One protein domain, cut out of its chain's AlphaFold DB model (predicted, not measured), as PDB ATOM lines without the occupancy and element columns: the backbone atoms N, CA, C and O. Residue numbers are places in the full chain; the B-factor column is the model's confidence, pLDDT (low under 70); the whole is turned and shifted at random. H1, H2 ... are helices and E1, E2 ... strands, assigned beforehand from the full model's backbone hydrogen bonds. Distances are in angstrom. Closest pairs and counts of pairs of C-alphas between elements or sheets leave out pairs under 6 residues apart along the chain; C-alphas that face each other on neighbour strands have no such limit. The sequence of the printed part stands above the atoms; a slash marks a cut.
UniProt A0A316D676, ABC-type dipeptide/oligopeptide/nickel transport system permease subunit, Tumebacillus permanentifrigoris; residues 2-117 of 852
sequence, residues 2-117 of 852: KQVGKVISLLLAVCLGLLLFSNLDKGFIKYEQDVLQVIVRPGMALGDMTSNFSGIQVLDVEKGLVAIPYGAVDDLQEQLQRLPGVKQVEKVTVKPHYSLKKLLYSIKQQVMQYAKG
ATOM      1  N   LYS A   2     -90.526  38.995 -77.613       45.62
ATOM      2  CA  LYS A   2     -91.173  37.681 -77.904       45.62
ATOM      3  C   LYS A   2     -90.304  36.674 -78.685       45.62
ATOM      4  O   LYS A   2     -90.381  35.479 -78.440       45.62
ATOM      5  N   GLN A   3     -89.468  37.139 -79.614       49.09
ATOM      6  CA  GLN A   3     -88.582  36.257 -80.391       49.09
ATOM      7  C   GLN A   3     -87.302  35.851 -79.646       49.09
ATOM      8  O   GLN A   3     -86.841  34.734 -79.834       49.09
ATOM      9  N   VAL A   4     -86.764  36.714 -78.778       54.59
ATOM     10  CA  VAL A   4     -85.624  36.370 -77.908       54.59
ATOM     11  C   VAL A   4     -86.056  35.298 -76.908       54.59
ATOM     12  O   VAL A   4     -85.359  34.304 -76.748       54.59
ATOM     13  N   GLY A   5     -87.268  35.423 -76.352       66.69
ATOM     14  CA  GLY A   5     -87.873  34.381 -75.521       66.69
ATOM     15  C   GLY A   5     -87.989  33.028 -76.233       66.69
ATOM     16  O   GLY A   5     -87.662  32.012 -75.634       66.69
ATOM     17  N   LYS A   6     -88.358  33.004 -77.526       65.31
ATOM     18  CA  LYS A   6     -88.408  31.765 -78.329       65.31
ATOM     19  C   LYS A   6     -87.033  31.130 -78.566       65.31
ATOM     20  O   LYS A   6     -86.937  29.912 -78.628       65.31
ATOM     21  N   VAL A   7     -85.980  31.933 -78.725       64.25
ATOM     22  CA  VAL A   7     -84.609  31.416 -78.890       64.25
ATOM     23  C   VAL A   7     -84.089  30.857 -77.569       64.25
ATOM     24  O   VAL A   7     -83.534  29.766 -77.548       64.25
ATOM     25  N   ILE A   8     -84.318  31.559 -76.456       68.88
ATOM     26  CA  ILE A   8     -83.918  31.088 -75.123       68.88
ATOM     27  C   ILE A   8     -84.657  29.798 -74.759       68.88
ATOM     28  O   ILE A   8     -84.029  28.851 -74.290       68.88
ATOM     29  N   SER A   9     -85.964  29.711 -75.027       69.50
ATOM     30  CA  SER A   9     -86.710  28.475 -74.776       69.50
ATOM     31  C   SER A   9     -86.243  27.320 -75.666       69.50
ATOM     32  O   SER A   9     -86.210  26.187 -75.198       69.50
ATOM     33  N   LEU A  10     -85.817  27.589 -76.907       68.94
ATOM     34  CA  LEU A  10     -85.182  26.603 -77.797       68.94
ATOM     35  C   LEU A  10     -83.868  26.090 -77.238       68.94
ATOM     36  O   LEU A  10     -83.659  24.884 -77.207       68.94
ATOM     37  N   LEU A  11     -83.025  26.979 -76.730       68.12
ATOM     38  CA  LEU A  11     -81.764  26.583 -76.118       68.12
ATOM     39  C   LEU A  11     -81.977  25.744 -74.862       68.12
ATOM     40  O   LEU A  11     -81.373  24.684 -74.733       68.12
ATOM     41  N   LEU A  12     -82.892  26.162 -73.987       74.69
ATOM     42  CA  LEU A  12     -83.251  25.391 -72.800       74.69
ATOM     43  C   LEU A  12     -83.820  24.017 -73.169       74.69
ATOM     44  O   LEU A  12     -83.430  23.023 -72.564       74.69
ATOM     45  N   ALA A  13     -84.684  23.939 -74.184       70.69
ATOM     46  CA  ALA A  13     -85.250  22.677 -74.654       70.69
ATOM     47  C   ALA A  13     -84.186  21.745 -75.254       70.69
ATOM     48  O   ALA A  13     -84.227  20.542 -75.006       70.69
ATOM     49  N   VAL A  14     -83.221  22.282 -76.008       72.19
ATOM     50  CA  VAL A  14     -82.111  21.501 -76.574       72.19
ATOM     51  C   VAL A  14     -81.191  20.988 -75.471       72.19
ATOM     52  O   VAL A  14     -80.905  19.794 -75.439       72.19
ATOM     53  N   CYS A  15     -80.793  21.840 -74.525       75.12
ATOM     54  CA  CYS A  15     -79.975  21.425 -73.385       75.12
ATOM     55  C   CYS A  15     -80.689  20.381 -72.514       75.12
ATOM     56  O   CYS A  15     -80.087  19.375 -72.146       75.12
ATOM     57  N   LEU A  16     -81.980  20.579 -72.222       78.50
ATOM     58  CA  LEU A  16     -82.782  19.628 -71.452       78.50
ATOM     59  C   LEU A  16     -82.950  18.300 -72.199       78.50
ATOM     60  O   LEU A  16     -82.779  17.240 -71.604       78.50
ATOM     61  N   GLY A  17     -83.243  18.348 -73.500       75.94
ATOM     62  CA  GLY A  17     -83.369  17.163 -74.346       75.94
ATOM     63  C   GLY A  17     -82.071  16.360 -74.410       75.94
ATOM     64  O   GLY A  17     -82.098  15.141 -74.268       75.94
ATOM     65  N   LEU A  18     -80.930  17.041 -74.538       76.00
ATOM     66  CA  LEU A  18     -79.608  16.418 -74.506       76.00
ATOM     67  C   LEU A  18     -79.308  15.761 -73.168       76.00
ATOM     68  O   LEU A  18     -78.817  14.633 -73.130       76.00
ATOM     69  N   LEU A  19     -79.612  16.453 -72.072       79.44
ATOM     70  CA  LEU A  19     -79.388  15.939 -70.732       79.44
ATOM     71  C   LEU A  19     -80.254  14.701 -70.471       79.44
ATOM     72  O   LEU A  19     -79.747  13.702 -69.970       79.44
ATOM     73  N   LEU A  20     -81.530  14.729 -70.863       81.06
ATOM     74  CA  LEU A  20     -82.425  13.577 -70.748       81.06
ATOM     75  C   LEU A  20     -81.941  12.400 -71.600       81.06
ATOM     76  O   LEU A  20     -81.864  11.280 -71.104       81.06
ATOM     77  N   PHE A  21     -81.596  12.651 -72.867       79.44
ATOM     78  CA  PHE A  21     -81.224  11.592 -73.802       79.44
ATOM     79  C   PHE A  21     -79.890  10.936 -73.436       79.44
ATOM     80  O   PHE A  21     -79.797   9.715 -73.400       79.44
ATOM     81  N   SER A  22     -78.869  11.734 -73.114       77.31
ATOM     82  CA  SER A  22     -77.530  11.229 -72.771       77.31
ATOM     83  C   SER A  22     -77.481  10.412 -71.480       77.31
ATOM     84  O   SER A  22     -76.496   9.719 -71.259       77.31
ATOM     85  N   ASN A  23     -78.526  10.477 -70.649       84.69
ATOM     86  CA  ASN A  23     -78.626   9.758 -69.380       84.69
ATOM     87  C   ASN A  23     -79.719   8.682 -69.380       84.69
ATOM     88  O   ASN A  23     -80.090   8.203 -68.308       84.69
ATOM     89  N   LEU A  24     -80.254   8.303 -70.548       84.50
ATOM     90  CA  LEU A  24     -81.288   7.264 -70.647       84.50
ATOM     91  C   LEU A  24     -80.849   5.947 -69.998       84.50
ATOM     92  O   LEU A  24     -81.666   5.252 -69.408       84.50
ATOM     93  N   ASP A  25     -79.563   5.616 -70.040       83.44
ATOM     94  CA  ASP A  25     -79.016   4.440 -69.369       83.44
ATOM     95  C   ASP A  25     -79.236   4.478 -67.846       83.44
ATOM     96  O   ASP A  25     -79.538   3.453 -67.238       83.44
ATOM     97  N   LYS A  26     -79.171   5.652 -67.205       84.12
ATOM     98  CA  LYS A  26     -79.273   5.787 -65.740       84.12
ATOM     99  C   LYS A  26     -80.658   5.449 -65.180       84.12
ATOM    100  O   LYS A  26     -80.791   5.233 -63.975       84.12
ATOM    101  N   GLY A  27     -81.685   5.389 -66.029       83.31
ATOM    102  CA  GLY A  27     -83.034   4.975 -65.641       83.31
ATOM    103  C   GLY A  27     -83.182   3.472 -65.378       83.31
ATOM    104  O   GLY A  27     -84.147   3.068 -64.729       83.31
ATOM    105  N   PHE A  28     -82.244   2.640 -65.838       83.44
ATOM    106  CA  PHE A  28     -82.303   1.193 -65.641       83.44
ATOM    107  C   PHE A  28     -81.913   0.797 -64.207       83.44
ATOM    108  O   PHE A  28     -80.903   1.238 -63.646       83.44
ATOM    109  N   ILE A  29     -82.747  -0.033 -63.580       81.38
ATOM    110  CA  ILE A  29     -82.554  -0.553 -62.224       81.38
ATOM    111  C   ILE A  29     -82.132  -2.015 -62.310       81.38
ATOM    112  O   ILE A  29     -82.905  -2.845 -62.773       81.38
ATOM    113  N   LYS A  30     -80.918  -2.319 -61.840       76.38
ATOM    114  CA  LYS A  30     -80.418  -3.688 -61.603       76.38
ATOM    115  C   LYS A  30     -80.409  -4.057 -60.116       76.38
ATOM    116  O   LYS A  30     -80.504  -5.226 -59.757       76.38
ATOM    117  N   TYR A  31     -80.296  -3.040 -59.269       82.81
ATOM    118  CA  TYR A  31     -80.268  -3.164 -57.823       82.81
ATOM    119  C   TYR A  31     -81.282  -2.212 -57.216       82.81
ATOM    120  O   TYR A  31     -81.406  -1.080 -57.704       82.81
ATOM    121  N   GLU A  32     -81.947  -2.649 -56.158       83.56
ATOM    122  CA  GLU A  32     -82.891  -1.824 -55.419       83.56
ATOM    123  C   GLU A  32     -82.202  -0.549 -54.911       83.56
ATOM    124  O   GLU A  32     -81.016  -0.552 -54.573       83.56
ATOM    125  N   GLN A  33     -82.901   0.585 -54.994       83.25
ATOM    126  CA  GLN A  33     -82.297   1.910 -54.775       83.25
ATOM    127  C   GLN A  33     -82.534   2.459 -53.366       83.25
ATOM    128  O   GLN A  33     -81.991   3.501 -53.012       83.25
ATOM    129  N   ASP A  34     -83.357   1.777 -52.588       85.94
ATOM    130  CA  ASP A  34     -83.804   2.125 -51.244       85.94
ATOM    131  C   ASP A  34     -83.635   0.961 -50.257       85.94
ATOM    132  O   ASP A  34     -84.027   1.095 -49.102       85.94
ATOM    133  N   VAL A  35     -83.009  -0.149 -50.670       85.94
ATOM    134  CA  VAL A  35     -82.754  -1.312 -49.809       85.94
ATOM    135  C   VAL A  35     -81.330  -1.842 -49.999       85.94
ATOM    136  O   VAL A  35     -80.875  -2.055 -51.124       85.94
ATOM    137  N   LEU A  36     -80.643  -2.099 -48.888       85.50
ATOM    138  CA  LEU A  36     -79.368  -2.815 -48.819       85.50
ATOM    139  C   LEU A  36     -79.520  -4.094 -47.999       85.50
ATOM    140  O   LEU A  36     -80.322  -4.149 -47.069       85.50
ATOM    141  N   GLN A  37     -78.720  -5.106 -48.323       87.44
ATOM    142  CA  GLN A  37     -78.601  -6.315 -47.522       87.44
ATOM    143  C   GLN A  37     -77.280  -6.281 -46.752       87.44
ATOM    144  O   GLN A  37     -76.206  -6.230 -47.343       87.44
ATOM    145  N   VAL A  38     -77.348  -6.292 -45.425       85.12
ATOM    146  CA  VAL A  38     -76.197  -6.228 -44.525       85.12
ATOM    147  C   VAL A  38     -76.034  -7.576 -43.834       85.12
ATOM    148  O   VAL A  38     -76.861  -7.990 -43.028       85.12
ATOM    149  N   ILE A  39     -74.931  -8.255 -44.135       85.06
ATOM    150  CA  ILE A  39     -74.550  -9.525 -43.523       85.06
ATOM    151  C   ILE A  39     -73.675  -9.215 -42.309       85.06
ATOM    152  O   ILE A  39     -72.559  -8.708 -42.445       85.06
ATOM    153  N   VAL A  40     -74.175  -9.526 -41.115       85.50
ATOM    154  CA  VAL A  40     -73.502  -9.264 -39.830       85.50
ATOM    155  C   VAL A  40     -72.834 -10.541 -39.312       85.50
ATOM    156  O   VAL A  40     -73.239 -11.655 -39.645       85.50
ATOM    157  N   ARG A  41     -71.770 -10.405 -38.515       81.25
ATOM    158  CA  ARG A  41     -71.137 -11.545 -37.833       81.25
ATOM    159  C   ARG A  41     -72.058 -12.135 -36.744       81.25
ATOM    160  O   ARG A  41     -72.822 -11.386 -36.135       81.25
ATOM    161  N   PRO A  42     -71.960 -13.447 -36.450       73.44
ATOM    162  CA  PRO A  42     -72.774 -14.092 -35.417       73.44
ATOM    163  C   PRO A  42     -72.615 -13.403 -34.051       73.44
ATOM    164  O   PRO A  42     -71.489 -13.164 -33.618       73.44
ATOM    165  N   GLY A  43     -73.731 -13.098 -33.379       68.69
ATOM    166  CA  GLY A  43     -73.748 -12.502 -32.034       68.69
ATOM    167  C   GLY A  43     -73.809 -10.968 -31.963       68.69
ATOM    168  O   GLY A  43     -73.784 -10.433 -30.859       68.69
ATOM    169  N   MET A  44     -73.912 -10.252 -33.092       72.12
ATOM    170  CA  MET A  44     -74.110  -8.791 -33.124       72.12
ATOM    171  C   MET A  44     -75.478  -8.406 -33.707       72.12
ATOM    172  O   MET A  44     -75.916  -8.983 -34.701       72.12
ATOM    173  N   ALA A  45     -76.147  -7.419 -33.101       74.06
ATOM    174  CA  ALA A  45     -77.471  -6.953 -33.515       74.06
ATOM    175  C   ALA A  45     -77.382  -5.821 -34.556       74.06
ATOM    176  O   ALA A  45     -76.793  -4.769 -34.310       74.06
ATOM    177  N   LEU A  46     -78.018  -6.017 -35.718       75.06
ATOM    178  CA  LEU A  46     -78.022  -5.061 -36.837       75.06
ATOM    179  C   LEU A  46     -78.662  -3.704 -36.475       75.06
ATOM    180  O   LEU A  46     -78.258  -2.665 -37.000       75.06
ATOM    181  N   GLY A  47     -79.644  -3.708 -35.566       68.94
ATOM    182  CA  GLY A  47     -80.339  -2.498 -35.109       68.94
ATOM    183  C   GLY A  47     -79.421  -1.514 -34.379       68.94
ATOM    184  O   GLY A  47     -79.432  -0.324 -34.684       68.94
ATOM    185  N   ASP A  48     -78.552  -2.010 -33.495       69.25
ATOM    186  CA  ASP A  48     -77.655  -1.156 -32.706       69.25
ATOM    187  C   ASP A  48     -76.574  -0.514 -33.583       69.25
ATOM    188  O   ASP A  48     -76.207   0.645 -33.394       69.25
ATOM    189  N   MET A  49     -76.119  -1.235 -34.611       69.62
ATOM    190  CA  MET A  49     -75.084  -0.779 -35.547       69.62
ATOM    191  C   MET A  49     -75.561   0.311 -36.507       69.62
ATOM    192  O   MET A  49     -74.778   1.164 -36.925       69.62
ATOM    193  N   THR A  50     -76.839   0.266 -36.879       70.81
ATOM    194  CA  THR A  50     -77.434   1.173 -37.871       70.81
ATOM    195  C   THR A  50     -78.093   2.399 -37.240       70.81
ATOM    196  O   THR A  50     -78.313   3.387 -37.937       70.81
ATOM    197  N   SER A  51     -78.312   2.388 -35.920       69.00
ATOM    198  CA  SER A  51     -78.933   3.476 -35.143       69.00
ATOM    199  C   SER A  51     -78.242   4.843 -35.283       69.00
ATOM    200  O   SER A  51     -78.901   5.880 -35.217       69.00
ATOM    201  N   ASN A  52     -76.929   4.854 -35.539       71.81
ATOM    202  CA  ASN A  52     -76.127   6.071 -35.701       71.81
ATOM    203  C   ASN A  52     -76.253   6.728 -37.089       71.81
ATOM    204  O   ASN A  52     -75.736   7.827 -37.292       71.81
ATOM    205  N   PHE A  53     -76.916   6.084 -38.052       73.44
ATOM    206  CA  PHE A  53     -77.065   6.606 -39.409       73.44
ATOM    207  C   PHE A  53     -78.455   7.209 -39.615       73.44
ATOM    208  O   PHE A  53     -79.482   6.534 -39.544       73.44
ATOM    209  N   SER A  54     -78.500   8.506 -39.919       70.12
ATOM    210  CA  SER A  54     -79.754   9.222 -40.155       70.12
ATOM    211  C   SER A  54     -80.473   8.702 -41.404       70.12
ATOM    212  O   SER A  54     -79.920   8.753 -42.503       70.12
ATOM    213  N   GLY A  55     -81.731   8.276 -41.253       70.81
ATOM    214  CA  GLY A  55     -82.580   7.842 -42.370       70.81
ATOM    215  C   GLY A  55     -82.457   6.363 -42.741       70.81
ATOM    216  O   GLY A  55     -82.989   5.969 -43.777       70.81
ATOM    217  N   ILE A  56     -81.786   5.562 -41.909       81.00
ATOM    218  CA  ILE A  56     -81.721   4.108 -42.043       81.00
ATOM    219  C   ILE A  56     -82.803   3.452 -41.173       81.00
ATOM    220  O   ILE A  56     -82.954   3.801 -40.003       81.00
ATOM    221  N   GLN A  57     -83.561   2.504 -41.730       81.38
ATOM    222  CA  GLN A  57     -84.533   1.695 -40.982       81.38
ATOM    223  C   GLN A  57     -84.332   0.210 -41.285       81.38
ATOM    224  O   GLN A  57     -84.213  -0.175 -42.443       81.38
ATOM    225  N   VAL A  58     -84.302  -0.643 -40.264       81.44
ATOM    226  CA  VAL A  58     -84.194  -2.096 -40.468       81.44
ATOM    227  C   VAL A  58     -85.561  -2.637 -40.895       81.44
ATOM    228  O   VAL A  58     -86.539  -2.468 -40.171       81.44
ATOM    229  N   LEU A  59     -85.635  -3.254 -42.079       81.50
ATOM    230  CA  LEU A  59     -86.870  -3.822 -42.636       81.50
ATOM    231  C   LEU A  59     -87.072  -5.276 -42.210       81.50
ATOM    232  O   LEU A  59     -88.187  -5.673 -41.883       81.50
ATOM    233  N   ASP A  60     -86.001  -6.069 -42.240       79.00
ATOM    234  CA  ASP A  60     -86.030  -7.496 -41.921       79.00
ATOM    235  C   ASP A  60     -84.701  -7.893 -41.267       79.00
ATOM    236  O   ASP A  60     -83.642  -7.836 -41.896       79.00
ATOM    237  N   VAL A  61     -84.757  -8.258 -39.983       77.00
ATOM    238  CA  VAL A  61     -83.575  -8.606 -39.181       77.00
ATOM    239  C   VAL A  61     -82.993  -9.959 -39.603       77.00
ATOM    240  O   VAL A  61     -81.775 -10.113 -39.595       77.00
ATOM    241  N   GLU A  62     -83.827 -10.919 -40.016       73.44
ATOM    242  CA  GLU A  62     -83.378 -12.269 -40.390       73.44
ATOM    243  C   GLU A  62     -82.686 -12.277 -41.752       73.44
ATOM    244  O   GLU A  62     -81.675 -12.952 -41.944       73.44
ATOM    245  N   LYS A  63     -83.201 -11.488 -42.700       76.62
ATOM    246  CA  LYS A  63     -82.605 -11.351 -44.039       76.62
ATOM    247  C   LYS A  63     -81.522 -10.277 -44.117       76.62
ATOM    248  O   LYS A  63     -80.870 -10.153 -45.155       76.62
ATOM    249  N   GLY A  64     -81.337  -9.506 -43.043       81.00
ATOM    250  CA  GLY A  64     -80.391  -8.396 -42.972       81.00
ATOM    251  C   GLY A  64     -80.771  -7.217 -43.871       81.00
ATOM    252  O   GLY A  64     -79.887  -6.525 -44.366       81.00
ATOM    253  N   LEU A  65     -82.060  -6.998 -44.145       85.00
ATOM    254  CA  LEU A  65     -82.516  -5.954 -45.066       85.00
ATOM    255  C   LEU A  65     -82.683  -4.615 -44.355       85.00
ATOM    256  O   LEU A  65     -83.369  -4.497 -43.337       85.00
ATOM    257  N   VAL A  66     -82.092  -3.586 -44.946       85.31
ATOM    258  CA  VAL A  66     -82.007  -2.238 -44.398       85.31
ATOM    259  C   VAL A  66     -82.538  -1.243 -45.428       85.31
ATOM    260  O   VAL A  66     -81.991  -1.134 -46.525       85.31
ATOM    261  N   ALA A  67     -83.597  -0.513 -45.077       85.12
ATOM    262  CA  ALA A  67     -84.098   0.616 -45.845       85.12
ATOM    263  C   ALA A  67     -83.138   1.799 -45.735       85.12
ATOM    264  O   ALA A  67     -82.696   2.164 -44.643       85.12
ATOM    265  N   ILE A  68     -82.867   2.423 -46.872       86.06
ATOM    266  CA  ILE A  68     -81.969   3.564 -47.000       86.06
ATOM    267  C   ILE A  68     -82.621   4.687 -47.813       86.06
ATOM    268  O   ILE A  68     -83.526   4.438 -48.618       86.06
ATOM    269  N   PRO A  69     -82.158   5.942 -47.660       83.25
ATOM    270  CA  PRO A  69     -82.592   7.035 -48.512       83.25
ATOM    271  C   PRO A  69     -82.370   6.699 -49.990       83.25
ATOM    272  O   PRO A  69     -81.304   6.227 -50.387       83.25
ATOM    273  N   TYR A  70     -83.384   6.968 -50.811       81.31
ATOM    274  CA  TYR A  70     -83.377   6.597 -52.224       81.31
ATOM    275  C   TYR A  70     -82.128   7.122 -52.950       81.31
ATOM    276  O   TYR A  70     -81.875   8.329 -52.970       81.31
ATOM    277  N   GLY A  71     -81.379   6.210 -53.572       72.25
ATOM    278  CA  GLY A  71     -80.175   6.499 -54.347       72.25
ATOM    279  C   GLY A  71     -78.894   6.693 -53.527       72.25
ATOM    280  O   GLY A  71     -77.855   6.947 -54.124       72.25
ATOM    281  N   ALA A  72     -78.937   6.524 -52.200       78.19
ATOM    282  CA  ALA A  72     -77.758   6.556 -51.324       78.19
ATOM    283  C   ALA A  72     -77.046   5.190 -51.208       78.19
ATOM    284  O   ALA A  72     -76.223   4.994 -50.319       78.19
ATOM    285  N   VAL A  73     -77.377   4.239 -52.092       78.81
ATOM    286  CA  VAL A  73     -76.900   2.845 -52.063       78.81
ATOM    287  C   VAL A  73     -75.377   2.769 -52.063       78.81
ATOM    288  O   VAL A  73     -74.816   2.076 -51.227       78.81
ATOM    289  N   ASP A  74     -74.715   3.470 -52.988       73.50
ATOM    290  CA  ASP A  74     -73.259   3.381 -53.165       73.50
ATOM    291  C   ASP A  74     -72.512   4.002 -51.968       73.50
ATOM    292  O   ASP A  74     -71.606   3.377 -51.419       73.50
ATOM    293  N   ASP A  75     -72.949   5.183 -51.516       76.19
ATOM    294  CA  ASP A  75     -72.328   5.913 -50.403       76.19
ATOM    295  C   ASP A  75     -72.508   5.176 -49.065       76.19
ATOM    296  O   ASP A  75     -71.563   5.020 -48.288       76.19
ATOM    297  N   LEU A  76     -73.725   4.691 -48.793       80.62
ATOM    298  CA  LEU A  76     -74.032   3.975 -47.555       80.62
ATOM    299  C   LEU A  76     -73.474   2.557 -47.557       80.62
ATOM    300  O   LEU A  76     -73.099   2.075 -46.495       80.62
ATOM    301  N   GLN A  77     -73.362   1.899 -48.714       83.25
ATOM    302  CA  GLN A  77     -72.703   0.598 -48.795       83.25
ATOM    303  C   GLN A  77     -71.261   0.698 -48.294       83.25
ATOM    304  O   GLN A  77     -70.862  -0.097 -47.450       83.25
ATOM    305  N   GLU A  78     -70.493   1.686 -48.761       80.00
ATOM    306  CA  GLU A  78     -69.098   1.846 -48.347       80.00
ATOM    307  C   GLU A  78     -68.976   2.208 -46.857       80.00
ATOM    308  O   GLU A  78     -68.100   1.693 -46.160       80.00
ATOM    309  N   GLN A  79     -69.876   3.050 -46.340       82.31
ATOM    310  CA  GLN A  79     -69.901   3.413 -44.920       82.31
ATOM    311  C   GLN A  79     -70.274   2.229 -44.017       82.31
ATOM    312  O   GLN A  79     -69.593   1.985 -43.021       82.31
ATOM    313  N   LEU A  80     -71.310   1.467 -44.380       81.50
ATOM    314  CA  LEU A  80     -71.759   0.291 -43.632       81.50
ATOM    315  C   LEU A  80     -70.726  -0.843 -43.695       81.50
ATOM    316  O   LEU A  80     -70.493  -1.511 -42.693       81.50
ATOM    317  N   GLN A  81     -70.047  -1.023 -44.833       83.62
ATOM    318  CA  GLN A  81     -68.983  -2.020 -45.003       83.62
ATOM    319  C   GLN A  81     -67.777  -1.756 -44.083       83.62
ATOM    320  O   GLN A  81     -67.050  -2.688 -43.741       83.62
ATOM    321  N   ARG A  82     -67.557  -0.501 -43.669       83.31
ATOM    322  CA  ARG A  82     -66.477  -0.103 -42.750       83.31
ATOM    323  C   ARG A  82     -66.823  -0.314 -41.272       83.31
ATOM    324  O   ARG A  82     -65.934  -0.169 -40.433       83.31
ATOM    325  N   LEU A  83     -68.075  -0.632 -40.931       82.75
ATOM    326  CA  LEU A  83     -68.481  -0.805 -39.536       82.75
ATOM    327  C   LEU A  83     -67.897  -2.090 -38.926       82.75
ATOM    328  O   LEU A  83     -67.960  -3.161 -39.541       82.75
ATOM    329  N   PRO A  84     -67.375  -2.026 -37.688       75.50
ATOM    330  CA  PRO A  84     -66.863  -3.203 -37.003       75.50
ATOM    331  C   PRO A  84     -68.001  -4.194 -36.742       75.50
ATOM    332  O   PRO A  84     -68.931  -3.891 -36.010       75.50
ATOM    333  N   GLY A  85     -67.918  -5.386 -37.341       77.06
ATOM    334  CA  GLY A  85     -68.889  -6.476 -37.176       77.06
ATOM    335  C   GLY A  85     -69.841  -6.695 -38.357       77.06
ATOM    336  O   GLY A  85     -70.481  -7.746 -38.423       77.06
ATOM    337  N   VAL A  86     -69.833  -5.799 -39.347       81.44
ATOM    338  CA  VAL A  86     -70.395  -6.066 -40.676       81.44
ATOM    339  C   VAL A  86     -69.412  -6.946 -41.456       81.44
ATOM    340  O   VAL A  86     -68.220  -6.656 -41.540       81.44
ATOM    341  N   LYS A  87     -69.891  -8.076 -41.983       81.62
ATOM    342  CA  LYS A  87     -69.106  -8.982 -42.832       81.62
ATOM    343  C   LYS A  87     -69.123  -8.493 -44.276       81.62
ATOM    344  O   LYS A  87     -68.075  -8.410 -44.911       81.62
ATOM    345  N   GLN A  88     -70.310  -8.180 -44.785       83.81
ATOM    346  CA  GLN A  88     -70.506  -7.788 -46.174       83.81
ATOM    347  C   GLN A  88     -71.812  -7.016 -46.334       83.81
ATOM    348  O   GLN A  88     -72.808  -7.341 -45.694       83.81
ATOM    349  N   VAL A  89     -71.805  -6.004 -47.194       82.62
ATOM    350  CA  VAL A  89     -72.988  -5.257 -47.605       82.62
ATOM    351  C   VAL A  89     -73.211  -5.512 -49.086       82.62
ATOM    352  O   VAL A  89     -72.401  -5.125 -49.933       82.62
ATOM    353  N   GLU A  90     -74.312  -6.183 -49.394       83.69
ATOM    354  CA  GLU A  90     -74.720  -6.526 -50.746       83.69
ATOM    355  C   GLU A  90     -75.881  -5.642 -51.203       83.69
ATOM    356  O   GLU A  90     -76.740  -5.212 -50.428       83.69
ATOM    357  N   LYS A  91     -75.908  -5.358 -52.504       85.31
ATOM    358  CA  LYS A  91     -77.030  -4.660 -53.126       85.31
ATOM    359  C   LYS A  91     -78.098  -5.680 -53.488       85.31
ATOM    360  O   LYS A  91     -77.795  -6.650 -54.181       85.31
ATOM    361  N   VAL A  92     -79.345  -5.421 -53.105       83.25
ATOM    362  CA  VAL A  92     -80.464  -6.311 -53.438       83.25
ATOM    363  C   VAL A  92     -80.679  -6.307 -54.950       83.25
ATOM    364  O   VAL A  92     -81.010  -5.277 -55.535       83.25
ATOM    365  N   THR A  93     -80.455  -7.443 -55.605       82.19
ATOM    366  CA  THR A  93     -80.643  -7.586 -57.054       82.19
ATOM    367  C   THR A  93     -82.118  -7.711 -57.405       82.19
ATOM    368  O   THR A  93     -82.821  -8.545 -56.838       82.19
ATOM    369  N   VAL A  94     -82.568  -6.953 -58.403       82.38
ATOM    370  CA  VAL A  94     -83.930  -7.041 -58.945       82.38
ATOM    371  C   VAL A  94     -83.913  -7.328 -60.437       82.38
ATOM    372  O   VAL A  94     -82.922  -7.076 -61.128       82.38
ATOM    373  N   LYS A  95     -85.032  -7.853 -60.957       77.75
ATOM    374  CA  LYS A  95     -85.198  -8.017 -62.404       77.75
ATOM    375  C   LYS A  95     -85.015  -6.650 -63.083       77.75
ATOM    376  O   LYS A  95     -85.674  -5.690 -62.665       77.75
ATOM    377  N   PRO A  96     -84.154  -6.556 -64.116       76.19
ATOM    378  CA  PRO A  96     -83.899  -5.297 -64.792       76.19
ATOM    379  C   PRO A  96     -85.188  -4.653 -65.298       76.19
ATOM    380  O   PRO A  96     -85.914  -5.245 -66.095       76.19
ATOM    381  N   HIS A  97     -85.472  -3.439 -64.841       81.75
ATOM    382  CA  HIS A  97     -86.611  -2.650 -65.303       81.75
ATOM    383  C   HIS A  97     -86.246  -1.165 -65.365       81.75
ATOM    384  O   HIS A  97     -85.251  -0.721 -64.788       81.75
ATOM    385  N   TYR A  98     -87.039  -0.391 -66.103       84.94
ATOM    386  CA  TYR A  98     -86.810   1.040 -66.283       84.94
ATOM    387  C   TYR A  98     -87.637   1.858 -65.289       84.94
ATOM    388  O   TYR A  98     -88.848   1.668 -65.192       84.94
ATOM    389  N   SER A  99     -87.008   2.804 -64.591       88.62
ATOM    390  CA  SER A  99     -87.676   3.682 -63.628       88.62
ATOM    391  C   SER A  99     -87.397   5.154 -63.912       88.62
ATOM    392  O   SER A  99     -86.262   5.635 -63.838       88.62
ATOM    393  N   LEU A 100     -88.471   5.909 -64.155       88.12
ATOM    394  CA  LEU A 100     -88.402   7.364 -64.311       88.12
ATOM    395  C   LEU A 100     -87.938   8.062 -63.023       88.12
ATOM    396  O   LEU A 100     -87.256   9.083 -63.095       88.12
ATOM    397  N   LYS A 101     -88.256   7.501 -61.848       88.94
ATOM    398  CA  LYS A 101     -87.834   8.051 -60.551       88.94
ATOM    399  C   LYS A 101     -86.308   8.019 -60.414       88.94
ATOM    400  O   LYS A 101     -85.715   9.034 -60.052       88.94
ATOM    401  N   LYS A 102     -85.668   6.902 -60.784       87.25
ATOM    402  CA  LYS A 102     -84.200   6.771 -60.775       87.25
ATOM    403  C   LYS A 102     -83.532   7.703 -61.778       87.25
ATOM    404  O   LYS A 102     -82.531   8.339 -61.447       87.25
ATOM    405  N   LEU A 103     -84.098   7.814 -62.981       88.69
ATOM    406  CA  LEU A 103     -83.594   8.719 -64.012       88.69
ATOM    407  C   LEU A 103     -83.562  10.168 -63.506       88.69
ATOM    408  O   LEU A 103     -82.515  10.813 -63.542       88.69
ATOM    409  N   LEU A 104     -84.694  10.665 -62.993       88.69
ATOM    410  CA  LEU A 104     -84.809  12.033 -62.483       88.69
ATOM    411  C   LEU A 104     -83.877  12.283 -61.292       88.69
ATOM    412  O   LEU A 104     -83.253  13.340 -61.217       88.69
ATOM    413  N   TYR A 105     -83.744  11.306 -60.391       88.00
ATOM    414  CA  TYR A 105     -82.799  11.379 -59.277       88.00
ATOM    415  C   TYR A 105     -81.348  11.499 -59.765       88.00
ATOM    416  O   TYR A 105     -80.623  12.399 -59.343       88.00
ATOM    417  N   SER A 106     -80.946  10.643 -60.706       86.75
ATOM    418  CA  SER A 106     -79.586  10.616 -61.259       86.75
ATOM    419  C   SER A 106     -79.243  11.905 -62.005       86.75
ATOM    420  O   SER A 106     -78.134  12.420 -61.893       86.75
ATOM    421  N   ILE A 107     -80.214  12.457 -62.734       87.62
ATOM    422  CA  ILE A 107     -80.098  13.755 -63.401       87.62
ATOM    423  C   ILE A 107     -79.926  14.879 -62.378       87.62
ATOM    424  O   ILE A 107     -79.035  15.711 -62.530       87.62
ATOM    425  N   LYS A 108     -80.746  14.903 -61.319       88.75
ATOM    426  CA  LYS A 108     -80.643  15.912 -60.256       88.75
ATOM    427  C   LYS A 108     -79.262  15.879 -59.595       88.75
ATOM    428  O   LYS A 108     -78.648  16.929 -59.425       88.75
ATOM    429  N   GLN A 109     -78.776  14.685 -59.259       84.50
ATOM    430  CA  GLN A 109     -77.437  14.481 -58.705       84.50
ATOM    431  C   GLN A 109     -76.347  15.004 -59.643       84.50
ATOM    432  O   GLN A 109     -75.491  15.776 -59.226       84.50
ATOM    433  N   GLN A 110     -76.426  14.660 -60.925       85.12
ATOM    434  CA  GLN A 110     -75.455  15.087 -61.925       85.12
ATOM    435  C   GLN A 110     -75.437  16.608 -62.133       85.12
ATOM    436  O   GLN A 110     -74.369  17.203 -62.215       85.12
ATOM    437  N   VAL A 111     -76.602  17.264 -62.162       86.19
ATOM    438  CA  VAL A 111     -76.683  18.735 -62.230       86.19
ATOM    439  C   VAL A 111     -76.035  19.373 -60.998       86.19
ATOM    440  O   VAL A 111     -75.328  20.373 -61.119       86.19
ATOM    441  N   MET A 112     -76.238  18.788 -59.816       87.19
ATOM    442  CA  MET A 112     -75.622  19.264 -58.578       87.19
ATOM    443  C   MET A 112     -74.100  19.054 -58.562       87.19
ATOM    444  O   MET A 112     -73.384  19.936 -58.099       87.19
ATOM    445  N   GLN A 113     -73.601  17.939 -59.102       83.56
ATOM    446  CA  GLN A 113     -72.164  17.689 -59.292       83.56
ATOM    447  C   GLN A 113     -71.543  18.717 -60.246       83.56
ATOM    448  O   GLN A 113     -70.536  19.340 -59.917       83.56
ATOM    449  N   TYR A 114     -72.202  18.998 -61.373       84.69
ATOM    450  CA  TYR A 114     -71.733  20.015 -62.319       84.69
ATOM    451  C   TYR A 114     -71.664  21.404 -61.686       84.69
ATOM    452  O   TYR A 114     -70.720  22.146 -61.941       84.69
ATOM    453  N   ALA A 115     -72.633  21.749 -60.833       86.56
ATOM    454  CA  ALA A 115     -72.627  23.013 -60.100       86.56
ATOM    455  C   ALA A 115     -71.450  23.129 -59.112       86.56
ATOM    456  O   ALA A 115     -71.014  24.239 -58.822       86.56
ATOM    457  N   LYS A 116     -70.920  22.000 -58.626       86.69
ATOM    458  CA  LYS A 116     -69.728  21.930 -57.765       86.69
ATOM    459  C   LYS A 116     -68.408  21.869 -58.545       86.69
ATOM    460  O   LYS A 116     -67.350  21.900 -57.929       86.69
ATOM    461  N   GLY A 117     -68.458  21.805 -59.877       82.69
ATOM    462  CA  GLY A 117     -67.274  21.658 -60.726       82.69
ATOM    463  C   GLY A 117     -66.766  20.219 -60.862       82.69
ATOM    464  O   GLY A 117     -65.656  20.026 -61.346       82.69
TER     465      GLY A 117
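Overview. This is residues 2 to 117 of the 852 residues of the protein "ABC-type dipeptide/oligopeptide/nickel transport system permease subunit" of Tumebacillus permanentifrigoris (UniProt A0A316D676). This is a long, loose model: a small head at one end, a two-stranded ribbon of E1 and E4 leading away from it, and a corner of helices at the far end, from which residues 2 to 18 of H1 stick out as a free arm. In the head the short hairpin of E2 and E3 widens the ribbon into a strongly twisted sheet, with H4 packed over E1 and H3 beside the strands; at the other end H5 touches H2, and its last part stands free. The printed part has 116 residues, with five named helices and four named strands in the order H1 H2 E1 H3 E2 E3 H4 E4 H5, class mixed, helices and strands. The sheet runs E2 E3 E1 E4, antiparallel throughout. The radius of gyration of the C-alphas is 19.1 A and the spans are 70 by 31 by 19 A, the arm of H1 making much of the length.

Along the chain. Find C-alpha 2 at (-91.173, 37.681, -77.904); from there H1 runs over residues 2 to 22, 30.2 A long. H2, residues 24 to 27, follows. E1 takes residues 28 to 40, from C-alpha 28 at (-82.303, 1.193, -65.641), 29.2 A long, and bends by 68 degrees at residue 34. Next come H3, residues 46 to 50, E2, residues 57 to 60, and E3, residues 65 to 67. H4 holds residues 73 to 81, 11.7 A long. E4, residues 86 to 98, is 31.2 A long and bends by 65 degrees at residue 95. H5, residues 100 to 115, is 22.6 A long and ends at C-alpha 115, (-72.627, 23.013, -60.100).

Arrangement. Begin at the sheet, with the antiparallel neighbour strands E1 and E4: the backbone atoms N 29 and O 97 are within hydrogen-bond range at 2.9 A. Farther along the same pair, N 39 and O 88 are within hydrogen-bond range at 2.8 A. On the other side of E1, E3 is antiparallel to it, with N 66 and O 36 at 2.8 A. The hairpin of E2 and E3 has N 67 and O 57 at 2.7 A, and E2 and E4 are the edge strands. E1, H3, E2 and E3, H4, E4 are split strand-helix-strand units, two strands running the same way with another strand between them, each with a right-handed crossover. H4 is on the sheet at a height of 8.6 A, over E1, along the strands at 12 degrees on the local plane; the closest C-alphas of H4 and E1 are those of Val 73 and Gln 33, 6.1 A apart. H3 is on the sheet at a height of 5.2 A, over none of its strands; its closest C-alpha pair with E2 is Gly 47 and Val 58, 6.6 A. At the far end look at Gly 27 and Leu 103: their C-alphas, 4.1 A apart, are the closest where H2 and H5 touch, H5 with residues 100 to 106 alone. H5 only grazes the sheet with residues 100 to 103. H1 and H5 are close but not clearly touching, C-alphas 19 and 107 being closest at 7.7 A; they run opposite ways at a steep tilt of 69.7 degrees, only just short of about perpendicular. H1 and H4 are apart. In H1, H3, H4 and H5 every O i to N i+4 pair is within hydrogen-bond range; H2 is too short for one.

Size, cuts and confidence. The two C-alphas farthest apart, those of Gln 3 and Gly 43, are 70.3 A from each other. Without the free residues 2 to 18 and 112 to 117, the body spans 49 by 26 by 18 A. The printed part has no cut and no long link. The mean pLDDT of the printed part is 79.1; look for values under 70 at residues 2 to 11, 43, 47 to 49 and 51.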